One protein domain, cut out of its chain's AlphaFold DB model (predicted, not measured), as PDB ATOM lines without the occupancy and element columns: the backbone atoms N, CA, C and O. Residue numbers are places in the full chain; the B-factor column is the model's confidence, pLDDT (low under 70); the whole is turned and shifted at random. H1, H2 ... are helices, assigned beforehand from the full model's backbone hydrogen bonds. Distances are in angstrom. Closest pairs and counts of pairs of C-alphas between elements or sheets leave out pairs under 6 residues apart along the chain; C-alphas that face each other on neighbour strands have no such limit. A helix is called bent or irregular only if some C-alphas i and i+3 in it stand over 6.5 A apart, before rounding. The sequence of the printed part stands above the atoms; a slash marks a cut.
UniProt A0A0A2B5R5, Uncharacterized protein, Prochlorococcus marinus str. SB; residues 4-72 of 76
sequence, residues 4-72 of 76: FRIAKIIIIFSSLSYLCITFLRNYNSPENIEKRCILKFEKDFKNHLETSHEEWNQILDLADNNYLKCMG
ATOM      1  N   PHE A   4     234.443 150.992 216.655       89.00
ATOM      2  CA  PHE A   4     234.535 151.731 217.919       89.00
ATOM      3  C   PHE A   4     233.410 152.757 218.128       89.00
ATOM      4  O   PHE A   4     232.959 152.958 219.254       89.00
ATOM      5  N   ARG A   5     232.938 153.415 217.060       91.56
ATOM      6  CA  ARG A   5     231.801 154.348 217.145       91.56
ATOM      7  C   ARG A   5     230.499 153.599 217.422       91.56
ATOM      8  O   ARG A   5     229.716 154.066 218.238       91.56
ATOM      9  N   ILE A   6     230.294 152.441 216.792       93.31
ATOM     10  CA  ILE A   6     229.104 151.604 217.011       93.31
ATOM     11  C   ILE A   6     229.068 151.099 218.459       93.31
ATOM     12  O   ILE A   6     228.055 151.266 219.133       93.31
ATOM     13  N   ALA A   7     230.184 150.570 218.970       94.88
ATOM     14  CA  ALA A   7     230.274 150.096 220.350       94.88
ATOM     15  C   ALA A   7     229.969 151.206 221.374       94.88
ATOM     16  O   ALA A   7     229.197 150.989 222.305       94.88
ATOM     17  N   LYS A   8     230.501 152.422 221.170       94.56
ATOM     18  CA  LYS A   8     230.189 153.580 222.029       94.56
ATOM     19  C   LYS A   8     228.701 153.917 222.038       94.56
ATOM     20  O   LYS A   8     228.151 154.174 223.103       94.56
ATOM     21  N   ILE A   9     228.058 153.908 220.872       95.75
ATOM     22  CA  ILE A   9     226.622 154.184 220.756       95.75
ATOM     23  C   ILE A   9     225.820 153.147 221.548       95.75
ATOM     24  O   ILE A   9     224.971 153.529 222.349       95.75
ATOM     25  N   ILE A  10     226.133 151.857 221.390       96.06
ATOM     26  CA  ILE A  10     225.460 150.777 222.126       96.06
ATOM     27  C   ILE A  10     225.607 150.983 223.637       96.06
ATOM     28  O   ILE A  10     224.605 150.981 224.344       96.06
ATOM     29  N   ILE A  11     226.824 151.243 224.125       96.69
ATOM     30  CA  ILE A  11     227.081 151.462 225.558       96.69
ATOM     31  C   ILE A  11     226.258 152.636 226.101       96.69
ATOM     32  O   ILE A  11     225.665 152.522 227.174       96.69
ATOM     33  N   ILE A  12     226.185 153.751 225.367       96.88
ATOM     34  CA  ILE A  12     225.389 154.918 225.769       96.88
ATOM     35  C   ILE A  12     223.907 154.546 225.868       96.88
ATOM     36  O   ILE A  12     223.280 154.821 226.890       96.88
ATOM     37  N   PHE A  13     223.352 153.882 224.850       96.75
ATOM     38  CA  PHE A  13     221.942 153.482 224.856       96.75
ATOM     39  C   PHE A  13     221.623 152.472 225.960       96.75
ATOM     40  O   PHE A  13     220.608 152.624 226.639       96.75
ATOM     41  N   SER A  14     222.488 151.483 226.186       97.00
ATOM     42  CA  SER A  14     222.335 150.519 227.280       97.00
ATOM     43  C   SER A  14     222.408 151.190 228.652       97.00
ATOM     44  O   SER A  14     221.647 150.847 229.550       97.00
ATOM     45  N   SER A  15     223.293 152.175 228.816       97.00
ATOM     46  CA  SER A  15     223.401 152.924 230.073       97.00
ATOM     47  C   SER A  15     222.152 153.774 230.311       97.00
ATOM     48  O   SER A  15     221.610 153.793 231.414       97.00
ATOM     49  N   LEU A  16     221.659 154.441 229.265       97.19
ATOM     50  CA  LEU A  16     220.454 155.262 229.343       97.19
ATOM     51  C   LEU A  16     219.217 154.411 229.648       97.19
ATOM     52  O   LEU A  16     218.424 154.782 230.511       97.19
ATOM     53  N   SER A  17     219.068 153.253 228.997       97.25
ATOM     54  CA  SER A  17     217.937 152.358 229.255       97.25
ATOM     55  C   SER A  17     217.944 151.844 230.695       97.25
ATOM     56  O   SER A  17     216.902 151.848 231.353       97.25
ATOM     57  N   TYR A  18     219.119 151.488 231.221       97.31
ATOM     58  CA  TYR A  18     219.279 151.085 232.615       97.31
ATOM     59  C   TYR A  18     218.868 152.198 233.591       97.31
ATOM     60  O   TYR A  18     218.132 151.946 234.552       97.31
ATOM     61  N   LEU A  19     219.287 153.439 233.327       97.00
ATOM     62  CA  LEU A  19     218.897 154.597 234.132       97.00
ATOM     63  C   LEU A  19     217.386 154.841 234.085       97.00
ATOM     64  O   LEU A  19     216.779 155.039 235.136       97.00
ATOM     65  N   CYS A  20     216.760 154.760 232.908       97.38
ATOM     66  CA  CYS A  20     215.309 154.903 232.770       97.38
ATOM     67  C   CYS A  20     214.551 153.845 233.579       97.38
ATOM     68  O   CYS A  20     213.618 154.180 234.307       97.38
ATOM     69  N   ILE A  21     214.962 152.577 233.496       96.81
ATOM     70  CA  ILE A  21     214.335 151.487 234.260       96.81
ATOM     71  C   ILE A  21     214.494 151.725 235.763       96.81
ATOM     72  O   ILE A  21     213.534 151.581 236.519       96.81
ATOM     73  N   THR A  22     215.691 152.115 236.201       96.75
ATOM     74  CA  THR A  22     215.973 152.399 237.614       96.75
ATOM     75  C   THR A  22     215.125 153.565 238.120       96.75
ATOM     76  O   THR A  22     214.515 153.468 239.185       96.75
ATOM     77  N   PHE A  23     215.014 154.633 237.331       96.31
ATOM     78  CA  PHE A  23     214.170 155.779 237.649       96.31
ATOM     79  C   PHE A  23     212.693 155.388 237.754       96.31
ATOM     80  O   PHE A  23     212.038 155.760 238.721       96.31
ATOM     81  N   LEU A  24     212.176 154.594 236.810       95.31
ATOM     82  CA  LEU A  24     210.788 154.125 236.839       95.31
ATOM     83  C   LEU A  24     210.501 153.235 238.050       95.31
ATOM     84  O   LEU A  24     209.438 153.359 238.657       95.31
ATOM     85  N   ARG A  25     211.438 152.360 238.428       94.38
ATOM     86  CA  ARG A  25     211.316 151.546 239.647       94.38
ATOM     87  C   ARG A  25     211.285 152.415 240.894       94.38
ATOM     88  O   ARG A  25     210.440 152.199 241.750       94.38
ATOM     89  N   ASN A  26     212.164 153.412 240.973       95.62
ATOM     90  CA  ASN A  26     212.181 154.347 242.090       95.62
ATOM     91  C   ASN A  26     210.891 155.181 242.144       95.62
ATOM     92  O   ASN A  26     210.280 155.297 243.194       95.62
ATOM     93  N   TYR A  27     210.429 155.716 241.016       92.50
ATOM     94  CA  TYR A  27     209.203 156.516 240.937       92.50
ATOM     95  C   TYR A  27     207.950 155.736 241.369       92.50
ATOM     96  O   TYR A  27     207.045 156.292 241.996       92.50
ATOM     97  N   ASN A  28     207.914 154.442 241.049       90.75
ATOM     98  CA  ASN A  28     206.844 153.525 241.430       90.75
ATOM     99  C   ASN A  28     207.158 152.735 242.711       90.75
ATOM    100  O   ASN A  28     206.507 151.723 242.967       90.75
ATOM    101  N   SER A  29     208.142 153.156 243.514       93.75
ATOM    102  CA  SER A  29     208.334 152.564 244.836       93.75
ATOM    103  C   SER A  29     207.123 152.884 245.723       93.75
ATOM    104  O   SER A  29     206.542 153.965 245.577       93.75
ATOM    105  N   PRO A  30     206.745 151.991 246.656       90.62
ATOM    106  CA  PRO A  30     205.624 152.231 247.564       90.62
ATOM    107  C   PRO A  30     205.723 153.584 248.279       90.62
ATOM    108  O   PRO A  30     204.766 154.346 248.278       90.62
ATOM    109  N   GLU A  31     206.917 153.940 248.755       92.00
ATOM    110  CA  GLU A  31     207.204 155.209 249.438       92.00
ATOM    111  C   GLU A  31     206.954 156.444 248.551       92.00
ATOM    112  O   GLU A  31     206.451 157.469 249.011       92.00
ATOM    113  N   ASN A  32     207.310 156.380 247.261       93.25
ATOM    114  CA  ASN A  32     207.113 157.497 246.331       93.25
ATOM    115  C   ASN A  32     205.688 157.552 245.771       93.25
ATOM    116  O   ASN A  32     205.235 158.622 245.350       93.25
ATOM    117  N   ILE A  33     204.973 156.427 245.747       91.44
ATOM    118  CA  ILE A  33     203.532 156.404 245.485       91.44
ATOM    119  C   ILE A  33     202.802 157.043 246.670       91.44
ATOM    120  O   ILE A  33     202.060 157.999 246.461       91.44
ATOM    121  N   GLU A  34     203.099 156.618 247.899       91.62
ATOM    122  CA  GLU A  34     202.516 157.151 249.135       91.62
ATOM    123  C   GLU A  34     202.695 158.668 249.242       91.62
ATOM    124  O   GLU A  34     201.708 159.396 249.366       91.62
ATOM    125  N   LYS A  35     203.922 159.177 249.066       92.06
ATOM    126  CA  LYS A  35     204.185 160.628 249.059       92.06
ATOM    127  C   LYS A  35     203.336 161.379 248.033       92.06
ATOM    128  O   LYS A  35     202.846 162.467 248.322       92.06
ATOM    129  N   ARG A  36     203.159 160.823 246.828       90.38
ATOM    130  CA  ARG A  36     202.320 161.438 245.785       90.38
ATOM    131  C   ARG A  36     200.843 161.407 246.153       90.38
ATOM    132  O   ARG A  36     200.151 162.388 245.891       90.38
ATOM    133  N   CYS A  37     200.375 160.310 246.741       89.06
ATOM    134  CA  CYS A  37     199.003 160.191 247.212       89.06
ATOM    135  C   CYS A  37     198.728 161.224 248.311       89.06
ATOM    136  O   CYS A  37     197.814 162.027 248.150       89.06
ATOM    137  N   ILE A  38     199.572 161.306 249.344       88.12
ATOM    138  CA  ILE A  38     199.434 162.280 250.440       88.12
ATOM    139  C   ILE A  38     199.418 163.720 249.910       88.12
ATOM    140  O   ILE A  38     198.482 164.462 250.189       88.12
ATOM    141  N   LEU A  39     200.395 164.101 249.076       86.50
ATOM    142  CA  LEU A  39     200.470 165.458 248.512       86.50
ATOM    143  C   LEU A  39     199.234 165.839 247.689       86.50
ATOM    144  O   LEU A  39     198.850 167.010 247.654       86.50
ATOM    145  N   LYS A  40     198.619 164.869 247.002       82.12
ATOM    146  CA  LYS A  40     197.379 165.096 246.258       82.12
ATOM    147  C   LYS A  40     196.239 165.470 247.212       82.12
ATOM    148  O   LYS A  40     195.562 166.458 246.963       82.12
ATOM    149  N   PHE A  41     196.095 164.748 248.324       75.31
ATOM    150  CA  PHE A  41     195.034 164.995 249.305       75.31
ATOM    151  C   PHE A  41     195.269 166.239 250.155       75.31
ATOM    152  O   PHE A  41     194.337 167.010 250.361       75.31
ATOM    153  N   GLU A  42     196.504 166.506 250.582       79.69
ATOM    154  CA  GLU A  42     196.824 167.747 251.299       79.69
ATOM    155  C   GLU A  42     196.414 168.988 250.501       79.69
ATOM    156  O   GLU A  42     195.949 169.972 251.075       79.69
ATOM    157  N   LYS A  43     196.556 168.950 249.170       75.81
ATOM    158  CA  LYS A  43     196.125 170.045 248.297       75.81
ATOM    159  C   LYS A  43     194.602 170.172 248.224       75.81
ATOM    160  O   LYS A  43     194.104 171.296 248.183       75.81
ATOM    161  N   ASP A  44     193.892 169.049 248.211       70.56
ATOM    162  CA  ASP A  44     192.438 169.008 248.054       70.56
ATOM    163  C   ASP A  44     191.702 169.427 249.347       70.56
ATOM    164  O   ASP A  44     190.648 170.056 249.270       70.56
ATOM    165  N   PHE A  45     192.280 169.182 250.532       69.38
ATOM    166  CA  PHE A  45     191.613 169.416 251.828       69.38
ATOM    167  C   PHE A  45     192.070 170.658 252.612       69.38
ATOM    168  O   PHE A  45     191.460 171.001 253.624       69.38
ATOM    169  N   LYS A  46     193.087 171.397 252.145       66.94
ATOM    170  CA  LYS A  46     193.629 172.578 252.858       66.94
ATOM    171  C   LYS A  46     192.630 173.735 253.066       66.94
ATOM    172  O   LYS A  46     192.935 174.664 253.808       66.94
ATOM    173  N   ASN A  47     191.456 173.697 252.431       61.34
ATOM    174  CA  ASN A  47     190.510 174.817 252.366       61.34
ATOM    175  C   ASN A  47     189.261 174.686 253.264       61.34
ATOM    176  O   ASN A  47     188.444 175.602 253.263       61.34
ATOM    177  N   HIS A  48     189.087 173.604 254.034       60.03
ATOM    178  CA  HIS A  48     187.803 173.296 254.698       60.03
ATOM    179  C   HIS A  48     187.764 173.516 256.226       60.03
ATOM    180  O   HIS A  48     187.016 172.847 256.929       60.03
ATOM    181  N   LEU A  49     188.507 174.491 256.761       58.75
ATOM    182  CA  LEU A  49     188.615 174.758 258.213       58.75
ATOM    183  C   LEU A  49     187.308 175.159 258.941       58.75
ATOM    184  O   LEU A  49     187.314 175.221 260.166       58.75
ATOM    185  N   GLU A  50     186.194 175.381 258.235       65.25
ATOM    186  CA  GLU A  50     184.892 175.780 258.810       65.25
ATOM    187  C   GLU A  50     183.793 174.701 258.697       65.25
ATOM    188  O   GLU A  50     182.614 174.999 258.874       65.25
ATOM    189  N   THR A  51     184.142 173.447 258.387       66.31
ATOM    190  CA  THR A  51     183.145 172.358 258.300       66.31
ATOM    191  C   THR A  51     182.718 171.844 259.676       66.31
ATOM    192  O   THR A  51     183.489 171.869 260.641       66.31
ATOM    193  N   SER A  52     181.468 171.389 259.784       74.56
ATOM    194  CA  SER A  52     180.941 170.777 261.009       74.56
ATOM    195  C   SER A  52     181.641 169.445 261.318       74.56
ATOM    196  O   SER A  52     182.242 168.825 260.444       74.56
ATOM    197  N   HIS A  53     181.572 168.971 262.566       73.06
ATOM    198  CA  HIS A  53     182.255 167.734 262.975       73.06
ATOM    199  C   HIS A  53     181.804 166.492 262.178       73.06
ATOM    200  O   HIS A  53     182.606 165.603 261.908       73.06
ATOM    201  N   GLU A  54     180.534 166.439 261.770       78.38
ATOM    202  CA  GLU A  54     179.984 165.338 260.973       78.38
ATOM    203  C   GLU A  54     180.474 165.381 259.516       78.38
ATOM    204  O   GLU A  54     180.893 164.359 258.975       78.38
ATOM    205  N   GLU A  55     180.525 166.572 258.913       76.19
ATOM    206  CA  GLU A  55     181.110 166.781 257.581       76.19
ATOM    207  C   GLU A  55     182.614 166.480 257.570       76.19
ATOM    208  O   GLU A  55     183.123 165.912 256.605       76.19
ATOM    209  N   TRP A  56     183.325 166.785 258.660       78.50
ATOM    210  CA  TRP A  56     184.736 166.430 258.821       78.50
ATOM    211  C   TRP A  56     184.975 164.923 258.793       78.50
ATOM    212  O   TRP A  56     185.898 164.474 258.116       78.50
ATOM    213  N   ASN A  57     184.147 164.135 259.482       79.25
ATOM    214  CA  ASN A  57     184.279 162.677 259.464       79.25
ATOM    215  C   ASN A  57     184.039 162.116 258.053       79.25
ATOM    216  O   ASN A  57     184.811 161.285 257.586       79.25
ATOM    217  N   GLN A  58     183.052 162.646 257.325       80.88
ATOM    218  CA  GLN A  58     182.806 162.261 255.929       80.88
ATOM    219  C   GLN A  58     183.972 162.640 255.000       80.88
ATOM    220  O   GLN A  58     184.323 161.885 254.092       80.88
ATOM    221  N   ILE A  59     184.590 163.803 255.227       79.38
ATOM    222  CA  ILE A  59     185.783 164.260 254.505       79.38
ATOM    223  C   ILE A  59     186.967 163.317 254.752       79.38
ATOM    224  O   ILE A  59     187.670 162.970 253.801       79.38
ATOM    225  N   LEU A  60     187.171 162.884 255.997       79.25
ATOM    226  CA  LEU A  60     188.233 161.949 256.366       79.25
ATOM    227  C   LEU A  60     188.004 160.562 255.756       79.25
ATOM    228  O   LEU A  60     188.909 160.038 255.112       79.25
ATOM    229  N   ASP A  61     186.785 160.022 255.838       84.19
ATOM    230  CA  ASP A  61     186.436 158.744 255.202       84.19
ATOM    231  C   ASP A  61     186.650 158.794 253.680       84.19
ATOM    232  O   ASP A  61     187.132 157.843 253.055       84.19
ATOM    233  N   LEU A  62     186.313 159.923 253.047       83.44
ATOM    234  CA  LEU A  62     186.557 160.137 251.623       83.44
ATOM    235  C   LEU A  62     188.060 160.235 251.310       83.44
ATOM    236  O   LEU A  62     188.507 159.706 250.287       83.44
ATOM    237  N   ALA A  63     188.839 160.902 252.163       81.31
ATOM    238  CA  ALA A  63     190.288 161.002 252.028       81.31
ATOM    239  C   ALA A  63     190.951 159.620 252.128       81.31
ATOM    240  O   ALA A  63     191.738 159.270 251.246       81.31
ATOM    241  N   ASP A  64     190.565 158.809 253.114       83.94
ATOM    242  CA  ASP A  64     191.086 157.455 253.326       83.94
ATOM    243  C   ASP A  64     190.757 156.531 252.152       83.94
ATOM    244  O   ASP A  64     191.647 155.887 251.587       83.94
ATOM    245  N   ASN A  65     189.503 156.522 251.694       86.44
ATOM    246  CA  ASN A  65     189.102 155.727 250.532       86.44
ATOM    247  C   ASN A  65     189.882 156.121 249.269       86.44
ATOM    248  O   ASN A  65     190.337 155.262 248.503       86.44
ATOM    249  N   ASN A  66     190.072 157.422 249.044       84.00
ATOM    250  CA  ASN A  66     190.835 157.892 247.898       84.00
ATOM    251  C   ASN A  66     192.337 157.603 248.039       84.00
ATOM    252  O   ASN A  66     192.989 157.311 247.030       84.00
ATOM    253  N   TYR A  67     192.885 157.648 249.254       84.50
ATOM    254  CA  TYR A  67     194.262 157.261 249.546       84.50
ATOM    255  C   TYR A  67     194.497 155.780 249.249       84.50
ATOM    256  O   TYR A  67     195.394 155.450 248.470       84.50
ATOM    257  N   LEU A  68     193.639 154.899 249.766       88.38
ATOM    258  CA  LEU A  68     193.712 153.457 249.523       88.38
ATOM    259  C   LEU A  68     193.593 153.139 248.028       88.38
ATOM    260  O   LEU A  68     194.406 152.390 247.482       88.38
ATOM    261  N   LYS A  69     192.674 153.811 247.325       88.38
ATOM    262  CA  LYS A  69     192.555 153.716 245.864       88.38
ATOM    263  C   LYS A  69     193.814 154.198 245.136       88.38
ATOM    264  O   LYS A  69     194.222 153.579 244.156       88.38
ATOM    265  N   CYS A  70     194.434 155.287 245.590       87.31
ATOM    266  CA  CYS A  70     195.672 155.825 245.018       87.31
ATOM    267  C   CYS A  70     196.866 154.876 245.223       87.31
ATOM    268  O   CYS A  70     197.683 154.710 244.317       87.31
ATOM    269  N   MET A  71     196.911 154.193 246.369       89.06
ATOM    270  CA  MET A  71     197.880 153.140 246.680       89.06
ATOM    271  C   MET A  71     197.597 151.812 245.955       89.06
ATOM    272  O   MET A  71     198.408 150.892 246.025       89.06
ATOM    273  N   GLY A  72     196.467 151.696 245.245       86.25
ATOM    274  CA  GLY A  72     196.059 150.467 244.560       86.25
ATOM    275  C   GLY A  72     195.600 149.355 245.509       86.25
ATOM    276  O   GLY A  72     195.619 148.185 245.128       86.25
TER     277      GLY A  72
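This is residues 4 to 72 of the 76 residues of an uncharacterized protein of Prochlorococcus marinus str. SB (UniProt A0A0A2B5R5). One long straight helix, H1, sticks out with residues 4 to 26 like a handle from a small helical hairpin, in which H2 runs on outward from its far end and H3 folds back beside it. The arm of H1, 34.6 A from first to last C-alpha, lies at one end of the 71 A span, and the hairpin of H2 and H3 forms a narrow head at the other end. The printed part has 69 residues with three named helices, in the order H1, H2, H3, and no named strand; the class is all helix. The whole is extended, with a radius of gyration of the C-alphas of 20.9 A, and the C-alphas span 71 by 21 by 12 A, a rod in outline.

H1 takes residues 4 to 27 and begins at C-alpha 4, (234.535, 151.731, 217.919); it is the longest helix, with 34.6 A from first to last C-alpha. After Asn 28 and Ser 29, H2 takes residues 30 to 45, with C-alpha 30 at (205.624, 152.231, 247.564) and 22.6 A from first to last C-alpha. After residues 46 to 52, H3 takes residues 53 to 70, is 25.4 A long from first to last C-alpha, and ends at C-alpha 70, (195.672, 155.825, 245.018). None of the three helices is bent.

H1 touches no helix. It is close to H2 but not clearly touching, and their closest C-alphas, those of Tyr 27 and Ile 33, are 7.3 A apart. H1 and H2 run the same way at a steep tilt of 55 degrees, with their centres 30.0 A apart. H2 and H3 touch, and their closest C-alphas are those of Cys 37 and Cys 70, 5.9 A apart. H3 touches H2 with residues 63 to 70 alone. H2 and H3 form a helical hairpin and run opposite ways at a shallow tilt of 32 degrees, only just short of steep. H1 and H3 are apart. In H1, H2 and H3, every O i to N i+4 pair is within hydrogen-bond range.

The two C-alphas farthest apart are those of Phe 4 and Ser 52, 71.4 A. Residues 4 to 26 stand free; the body without them has 46 residues and spans 37 by 17 by 10 A. The printed part has no cut. The link from H1 to H2 is tight, and the link from H2 to H3, with 7 residues, is short. The mean pLDDT of the printed part is 86.1, and residues 45 to 51 are under 70.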